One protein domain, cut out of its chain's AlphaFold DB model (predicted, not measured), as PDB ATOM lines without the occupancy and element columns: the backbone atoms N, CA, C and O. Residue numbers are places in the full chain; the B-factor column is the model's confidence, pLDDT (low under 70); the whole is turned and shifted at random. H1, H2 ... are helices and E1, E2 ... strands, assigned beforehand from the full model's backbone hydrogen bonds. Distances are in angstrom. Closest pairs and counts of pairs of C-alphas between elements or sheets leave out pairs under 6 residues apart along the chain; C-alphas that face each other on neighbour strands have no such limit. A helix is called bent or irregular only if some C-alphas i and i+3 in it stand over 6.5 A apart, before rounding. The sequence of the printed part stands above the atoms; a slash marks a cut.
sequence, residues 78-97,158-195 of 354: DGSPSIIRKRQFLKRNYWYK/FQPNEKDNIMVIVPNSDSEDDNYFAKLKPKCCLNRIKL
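What this domain is: This is residues 78 to 97 and 158 to 195 of the 354 residues of the protein "tRNA-splicing endonuclease subunit Sen2" of Pectinophora gossypiella (UniProt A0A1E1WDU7). A small three-stranded sheet, E1 E2 E3, has the helix H1 rising away from one of its faces; the near part of H1, residues 86 to 90, is close to the sheet. At one end of the sheet is the short, irregular H2, and at the other a long loop, residues 171 to 186, whose tip at residues 174 to 179 sticks out. The printed part has 58 residues, with two named helices and three named strands in the order E1 H1 H2 E2 E3 along the chain; the sheet is mixed, in the order E1 E2 E3, and the class is mixed, helices and strands. The whole is loose, with a radius of gyration of the C-alphas of 13.0 A, and only just elongated, spanning 39 by 26 by 19 A.

How they stand to each other: Look first at E1, residues 82 to 85, and its parallel neighbour E2, residues 166 to 170, at 31 degrees; N 84 and O 168 are within hydrogen-bond range at 2.9 A. On the other side of E2 find E3, residues 187 to 190, antiparallel at 145 degrees, with N 167 and O 189 at 2.8 A; E2 and E3 form a hairpin. The edge strands E1 and E3 are apart. H1, residues 86 to 97, is on the sheet at a height over the sheet of 12.5 A, and its closest C-alphas to E2 are those of Lys 86 and Ile 169, 5.6 A apart. It lies over E2 and only just over E3, on which 3 of its C-alphas fall. It runs along the strands, at 18 degrees to E2 on the local plane, and its line rises 38 degrees out of that plane, only just short of standing up from the sheet. H2, residues 160 to 165, only grazes the sheet with residues 162 to 165; its closest C-alphas to E3 are those of Asn 165 and Leu 190, 5.6 A apart. H1 and H2 are apart. In H1 every O i to N i+4 pair is within hydrogen-bond range; in H2 0 of 2 are, and 1 of 3 O i to N i+3 pairs.

Where its parts are: Find C-alpha 82 at (286.607, 254.363, 404.976), where E1 begins its 10.4 A. H1 follows through a tight link and runs 16.5 A to C-alpha 97 at (268.702, 243.049, 405.625). H2 covers 10.7 A and is irregular, with C-alphas 161 and 164 7.2 A apart. E2 follows it for 13.1 A, and E3 runs 10.2 A to C-alpha 190 at (282.698, 246.074, 400.395).

The domain as a whole: The two C-alphas farthest apart are those of Pro 160 and Glu 176, 39.6 A. Residues 98 to 157 are not printed, and C-alphas 97 and 158 are 22.7 A apart across the cut. The link E2 to E3 is long, with 16 residues. The mean pLDDT of the printed part is 72.5; look for values under 70 at residues 78 to 80, 158 to 165, 173 to 178 and 192 to 194.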
ATOM      1  N   ASP A  78     290.058 260.716 399.385       56.12
ATOM      2  CA  ASP A  78     291.510 260.843 399.211       56.12
ATOM      3  C   ASP A  78     292.132 259.496 398.764       56.12
ATOM      4  O   ASP A  78     293.185 259.071 399.222       56.12
ATOM      5  N   GLY A  79     291.379 258.695 397.996       60.75
ATOM      6  CA  GLY A  79     291.630 257.281 397.715       60.75
ATOM      7  C   GLY A  79     291.626 256.362 398.946       60.75
ATOM      8  O   GLY A  79     291.700 255.144 398.792       60.75
ATOM      9  N   SER A  80     291.542 256.900 400.166       66.62
ATOM     10  CA  SER A  80     291.638 256.118 401.396       66.62
ATOM     11  C   SER A  80     290.330 255.372 401.700       66.62
ATOM     12  O   SER A  80     289.264 256.001 401.709       66.62
ATOM     13  N   PRO A  81     290.376 254.065 402.016       72.44
ATOM     14  CA  PRO A  81     289.182 253.304 402.358       72.44
ATOM     15  C   PRO A  81     288.589 253.791 403.683       72.44
ATOM     16  O   PRO A  81     289.304 254.045 404.656       72.44
ATOM     17  N   SER A  82     287.261 253.904 403.748       76.50
ATOM     18  CA  SER A  82     286.607 254.363 404.976       76.50
ATOM     19  C   SER A  82     286.711 253.315 406.094       76.50
ATOM     20  O   SER A  82     286.559 252.111 405.874       76.50
ATOM     21  N   ILE A  83     287.005 253.777 407.312       82.38
ATOM     22  CA  ILE A  83     287.209 252.917 408.481       82.38
ATOM     23  C   ILE A  83     285.931 252.894 409.322       82.38
ATOM     24  O   ILE A  83     285.392 253.946 409.676       82.38
ATOM     25  N   ILE A  84     285.459 251.699 409.680       81.75
ATOM     26  CA  ILE A  84     284.258 251.503 410.498       81.75
ATOM     27  C   ILE A  84     284.506 250.488 411.619       81.75
ATOM     28  O   ILE A  84     285.238 249.514 411.457       81.75
ATOM     29  N   ARG A  85     283.873 250.688 412.779       85.94
ATOM     30  CA  ARG A  85     283.924 249.706 413.875       85.94
ATOM     31  C   ARG A  85     283.051 248.488 413.566       85.94
ATOM     32  O   ARG A  85     281.956 248.642 413.020       85.94
ATOM     33  N   LYS A  86     283.468 247.291 413.999       82.56
ATOM     34  CA  LYS A  86     282.733 246.025 413.797       82.56
ATOM     35  C   LYS A  86     281.263 246.123 414.221       82.56
ATOM     36  O   LYS A  86     280.390 245.743 413.445       82.56
ATOM     37  N   ARG A  87     280.970 246.707 415.393       82.31
ATOM     38  CA  ARG A  87     279.586 246.921 415.874       82.31
ATOM     39  C   ARG A  87     278.749 247.760 414.904       82.31
ATOM     40  O   ARG A  87     277.596 247.436 414.638       82.31
ATOM     41  N   GLN A  88     279.330 248.826 414.355       82.06
ATOM     42  CA  GLN A  88     278.636 249.703 413.410       82.06
ATOM     43  C   GLN A  88     278.378 248.998 412.072       82.06
ATOM     44  O   GLN A  88     277.286 249.131 411.525       82.06
ATOM     45  N   PHE A  89     279.345 248.223 411.569       82.69
ATOM     46  CA  PHE A  89     279.182 247.433 410.345       82.69
ATOM     47  C   PHE A  89     278.071 246.383 410.474       82.69
ATOM     48  O   PHE A  89     277.179 246.331 409.629       82.69
ATOM     49  N   LEU A  90     278.081 245.596 411.557       82.69
ATOM     50  CA  LEU A  90     277.054 244.582 411.807       82.69
ATOM     51  C   LEU A  90     275.658 245.208 411.888       82.69
ATOM     52  O   LEU A  90     274.738 244.728 411.230       82.69
ATOM     53  N   LYS A  91     275.512 246.329 412.608       83.81
ATOM     54  CA  LYS A  91     274.232 247.043 412.717       83.81
ATOM     55  C   LYS A  91     273.741 247.574 411.368       83.81
ATOM     56  O   LYS A  91     272.561 247.443 411.056       83.81
ATOM     57  N   ARG A  92     274.640 248.127 410.546       82.38
ATOM     58  CA  ARG A  92     274.319 248.578 409.183       82.38
ATOM     59  C   ARG A  92     273.832 247.430 408.299       82.38
ATOM     60  O   ARG A  92     272.812 247.580 407.639       82.38
ATOM     61  N   ASN A  93     274.510 246.283 408.325       79.56
ATOM     62  CA  ASN A  93     274.085 245.104 407.567       79.56
ATOM     63  C   ASN A  93     272.763 244.529 408.070       79.56
ATOM     64  O   ASN A  93     271.937 244.123 407.259       79.56
ATOM     65  N   TYR A  94     272.551 244.507 409.386       82.00
ATOM     66  CA  TYR A  94     271.277 244.104 409.974       82.00
ATOM     67  C   TYR A  94     270.137 245.008 409.486       82.00
ATOM     68  O   TYR A  94     269.135 244.505 408.990       82.00
ATOM     69  N   TRP A  95     270.315 246.334 409.523       77.25
ATOM     70  CA  TRP A  95     269.319 247.284 409.010       77.25
ATOM     71  C   TRP A  95     269.096 247.134 407.510       77.25
ATOM     72  O   TRP A  95     267.959 247.155 407.066       77.25
ATOM     73  N   TYR A  96     270.153 246.923 406.730       76.88
ATOM     74  CA  TYR A  96     270.012 246.655 405.303       76.88
ATOM     75  C   TYR A  96     269.200 245.384 405.045       76.88
ATOM     76  O   TYR A  96     268.241 245.416 404.288       76.88
ATOM     77  N   LYS A  97     269.505 244.277 405.730       77.06
ATOM     78  CA  LYS A  97     268.702 243.049 405.625       77.06
ATOM     79  C   LYS A  97     267.246 243.272 406.060       77.06
ATOM     80  O   LYS A  97     266.357 242.692 405.453       77.06
ATOM     81  N   PHE A 158     288.384 241.313 393.658       43.34
ATOM     82  CA  PHE A 158     287.841 242.659 393.486       43.34
ATOM     83  C   PHE A 158     288.048 243.135 392.049       43.34
ATOM     84  O   PHE A 158     289.184 243.205 391.566       43.34
ATOM     85  N   GLN A 159     286.961 243.490 391.364       46.00
ATOM     86  CA  GLN A 159     287.071 244.122 390.053       46.00
ATOM     87  C   GLN A 159     287.553 245.580 390.198       46.00
ATOM     88  O   GLN A 159     287.301 246.216 391.224       46.00
ATOM     89  N   PRO A 160     288.225 246.164 389.185       46.28
ATOM     90  CA  PRO A 160     288.795 247.515 389.271       46.28
ATOM     91  C   PRO A 160     287.787 248.613 389.662       46.28
ATOM     92  O   PRO A 160     288.175 249.572 390.322       46.28
ATOM     93  N   ASN A 161     286.503 248.434 389.326       49.41
ATOM     94  CA  ASN A 161     285.407 249.365 389.633       49.41
ATOM     95  C   ASN A 161     284.898 249.304 391.091       49.41
ATOM     96  O   ASN A 161     284.005 250.064 391.460       49.41
ATOM     97  N   GLU A 162     285.433 248.415 391.934       53.56
ATOM     98  CA  GLU A 162     284.991 248.234 393.327       53.56
ATOM     99  C   GLU A 162     285.913 248.897 394.362       53.56
ATOM    100  O   GLU A 162     285.571 248.940 395.547       53.56
ATOM    101  N   LYS A 163     287.058 249.449 393.928       55.81
ATOM    102  CA  LYS A 163     288.065 250.061 394.813       55.81
ATOM    103  C   LYS A 163     287.507 251.215 395.651       55.81
ATOM    104  O   LYS A 163     287.832 251.311 396.832       55.81
ATOM    105  N   ASP A 164     286.590 252.001 395.089       57.81
ATOM    106  CA  ASP A 164     285.976 253.153 395.768       57.81
ATOM    107  C   ASP A 164     284.991 252.760 396.882       57.81
ATOM    108  O   ASP A 164     284.556 253.602 397.667       57.81
ATOM    109  N   ASN A 165     284.630 251.475 396.981       67.31
ATOM    110  CA  ASN A 165     283.668 250.976 397.965       67.31
ATOM    111  C   ASN A 165     284.324 250.113 399.044       67.31
ATOM    112  O   ASN A 165     283.620 249.481 399.833       67.31
ATOM    113  N   ILE A 166     285.653 250.059 399.090       77.25
ATOM    114  CA  ILE A 166     286.367 249.273 400.087       77.25
ATOM    115  C   ILE A 166     286.249 249.951 401.462       77.25
ATOM    116  O   ILE A 166     286.551 251.132 401.638       77.25
ATOM    117  N   MET A 167     285.806 249.182 402.457       76.88
ATOM    118  CA  MET A 167     285.781 249.561 403.867       76.88
ATOM    119  C   MET A 167     286.694 248.667 404.694       76.88
ATOM    120  O   MET A 167     286.722 247.446 404.526       76.88
ATOM    121  N   VAL A 168     287.378 249.283 405.657       83.75
ATOM    122  CA  VAL A 168     288.177 248.574 406.659       83.75
ATOM    123  C   VAL A 168     287.378 248.485 407.952       83.75
ATOM    124  O   VAL A 168     287.058 249.491 408.587       83.75
ATOM    125  N   ILE A 169     287.051 247.259 408.347       82.25
ATOM    126  CA  ILE A 169     286.378 246.953 409.601       82.25
ATOM    127  C   ILE A 169     287.434 246.726 410.669       82.25
ATOM    128  O   ILE A 169     288.272 245.833 410.548       82.25
ATOM    129  N   VAL A 170     287.346 247.497 411.743       86.50
ATOM    130  CA  VAL A 170     288.251 247.407 412.888       86.50
ATOM    131  C   VAL A 170     287.486 246.828 414.088       86.50
ATOM    132  O   VAL A 170     286.292 247.125 414.240       86.50
ATOM    133  N   PRO A 171     288.118 245.988 414.932       80.88
ATOM    134  CA  PRO A 171     287.550 245.568 416.214       80.88
ATOM    135  C   PRO A 171     287.027 246.752 417.052       80.88
ATOM    136  O   PRO A 171     287.399 247.902 416.831       80.88
ATOM    137  N   ASN A 172     286.108 246.497 417.986       79.44
ATOM    138  CA  ASN A 172     285.618 247.563 418.864       79.44
ATOM    139  C   ASN A 172     286.667 247.854 419.945       79.44
ATOM    140  O   ASN A 172     287.210 246.916 420.516       79.44
ATOM    141  N   SER A 173     286.897 249.135 420.244       69.00
ATOM    142  CA  SER A 173     287.859 249.597 421.262       69.00
ATOM    143  C   SER A 173     287.364 249.421 422.702       69.00
ATOM    144  O   SER A 173     288.068 249.800 423.627       69.00
ATOM    145  N   ASP A 174     286.151 248.896 422.876       66.62
ATOM    146  CA  ASP A 174     285.440 248.839 424.157       66.62
ATOM    147  C   ASP A 174     285.886 247.627 425.014       66.62
ATOM    148  O   ASP A 174     285.277 247.342 426.036       66.62
ATOM    149  N   SER A 175     286.920 246.881 424.598       58.84
ATOM    150  CA  SER A 175     287.539 245.844 425.429       58.84
ATOM    151  C   SER A 175     288.509 246.483 426.423       58.84
ATOM    152  O   SER A 175     289.439 247.157 425.988       58.84
ATOM    153  N   GLU A 176     288.365 246.196 427.714       53.91
ATOM    154  CA  GLU A 176     289.268 246.611 428.811       53.91
ATOM    155  C   GLU A 176     290.698 246.018 428.721       53.91
ATOM    156  O   GLU A 176     291.498 246.146 429.641       53.91
ATOM    157  N   ASP A 177     291.042 245.366 427.609       64.44
ATOM    158  CA  ASP A 177     292.368 244.815 427.344       64.44
ATOM    159  C   ASP A 177     293.328 245.931 426.886       64.44
ATOM    160  O   ASP A 177     293.241 246.409 425.749       64.44
ATOM    161  N   ASP A 178     294.344 246.236 427.701       68.88
ATOM    162  CA  ASP A 178     295.456 247.157 427.377       68.88
ATOM    163  C   ASP A 178     296.209 246.793 426.075       68.88
ATOM    164  O   ASP A 178     296.939 247.596 425.494       68.88
ATOM    165  N   ASN A 179     296.002 245.574 425.566       71.56
ATOM    166  CA  ASN A 179     296.616 245.036 424.352       71.56
ATOM    167  C   ASN A 179     295.742 245.170 423.090       71.56
ATOM    168  O   ASN A 179     295.980 244.468 422.101       71.56
ATOM    169  N   TYR A 180     294.739 246.054 423.089       77.50
ATOM    170  CA  TYR A 180     293.837 246.270 421.952       77.50
ATOM    171  C   TYR A 180     294.578 246.469 420.616       77.50
ATOM    172  O   TYR A 180     294.286 245.790 419.627       77.50
ATOM    173  N   PHE A 181     295.584 247.350 420.586       77.19
ATOM    174  CA  PHE A 181     296.355 247.621 419.367       77.19
ATOM    175  C   PHE A 181     297.254 246.447 418.956       77.19
ATOM    176  O   PHE A 181     297.435 246.212 417.763       77.19
ATOM    177  N   ALA A 182     297.760 245.665 419.915       77.31
ATOM    178  CA  ALA A 182     298.600 244.497 419.642       77.31
ATOM    179  C   ALA A 182     297.810 243.327 419.022       77.31
ATOM    180  O   ALA A 182     298.363 242.531 418.265       77.31
ATOM    181  N   LYS A 183     296.505 243.229 419.308       71.50
ATOM    182  CA  LYS A 183     295.604 242.187 418.779       71.50
ATOM    183  C   LYS A 183     294.733 242.676 417.611       71.50
ATOM    184  O   LYS A 183     293.775 241.996 417.229       71.50
ATOM    185  N   LEU A 184     295.032 243.847 417.042       79.31
ATOM    186  CA  LEU A 184     294.210 244.475 416.010       79.31
ATOM    187  C   LEU A 184     294.194 243.638 414.721       79.31
ATOM    188  O   LEU A 184     295.178 243.573 413.989       79.31
ATOM    189  N   LYS A 185     293.050 243.018 414.412       81.06
ATOM    190  CA  LYS A 185     292.833 242.266 413.165       81.06
ATOM    191  C   LYS A 185     291.793 242.971 412.292       81.06
ATOM    192  O   LYS A 185     290.598 242.694 412.443       81.06
ATOM    193  N   PRO A 186     292.209 243.903 411.415       84.31
ATOM    194  CA  PRO A 186     291.291 244.552 410.493       84.31
ATOM    195  C   PRO A 186     290.784 243.560 409.439       84.31
ATOM    196  O   PRO A 186     291.503 242.651 409.022       84.31
ATOM    197  N   LYS A 187     289.541 243.743 408.990       84.12
ATOM    198  CA  LYS A 187     288.957 243.001 407.865       84.12
ATOM    199  C   LYS A 187     288.570 243.964 406.753       84.12
ATOM    200  O   LYS A 187     288.009 245.021 407.023       84.12
ATOM    201  N   CYS A 188     288.857 243.590 405.514       80.94
ATOM    202  CA  CYS A 188     288.462 244.346 404.333       80.94
ATOM    203  C   CYS A 188     287.101 243.840 403.841       80.94
ATOM    204  O   CYS A 188     286.910 242.631 403.714       80.94
ATOM    205  N   CYS A 189     286.150 244.736 403.597       76.94
ATOM    206  CA  CYS A 189     284.817 244.397 403.101       76.94
ATOM    207  C   CYS A 189     284.310 245.472 402.137       76.94
ATOM    208  O   CYS A 189     284.695 246.633 402.233       76.94
ATOM    209  N   LEU A 190     283.384 245.105 401.251       75.94
ATOM    210  CA  LEU A 190     282.698 246.074 400.395       75.94
ATOM    211  C   LEU A 190     281.582 246.780 401.160       75.94
ATOM    212  O   LEU A 190     280.740 246.149 401.806       75.94
ATOM    213  N   ASN A 191     281.546 248.100 401.040       71.38
ATOM    214  CA  ASN A 191     280.446 248.902 401.526       71.38
ATOM    215  C   ASN A 191     279.246 248.785 400.581       71.38
ATOM    216  O   ASN A 191     279.160 249.482 399.572       71.38
ATOM    217  N   ARG A 192     278.295 247.922 400.941       69.44
ATOM    218  CA  ARG A 192     277.036 247.750 400.202       69.44
ATOM    219  C   ARG A 192     276.047 248.907 400.415       69.44
ATOM    220  O   ARG A 192     275.056 248.985 399.701       69.44
ATOM    221  N   ILE A 193     276.305 249.811 401.369       68.56
ATOM    222  CA  ILE A 193     275.406 250.917 401.729       68.56
ATOM    223  C   ILE A 193     276.122 252.257 401.547       68.56
ATOM    224  O   ILE A 193     276.960 252.661 402.359       68.56
ATOM    225  N   LYS A 194     275.741 252.997 400.507       67.00
ATOM    226  CA  LYS A 194     276.221 254.363 400.289       67.00
ATOM    227  C   LYS A 194     275.277 255.351 400.964       67.00
ATOM    228  O   LYS A 194     274.212 255.663 400.445       67.00
ATOM    229  N   LEU A 195     275.667 255.832 402.141       71.19
ATOM    230  CA  LEU A 195     275.000 256.962 402.783       71.19
ATOM    231  C   LEU A 195     275.532 258.245 402.152       71.19
ATOM    232  O   LEU A 195     276.684 258.612 402.382       71.19
TER     233      LEU A 195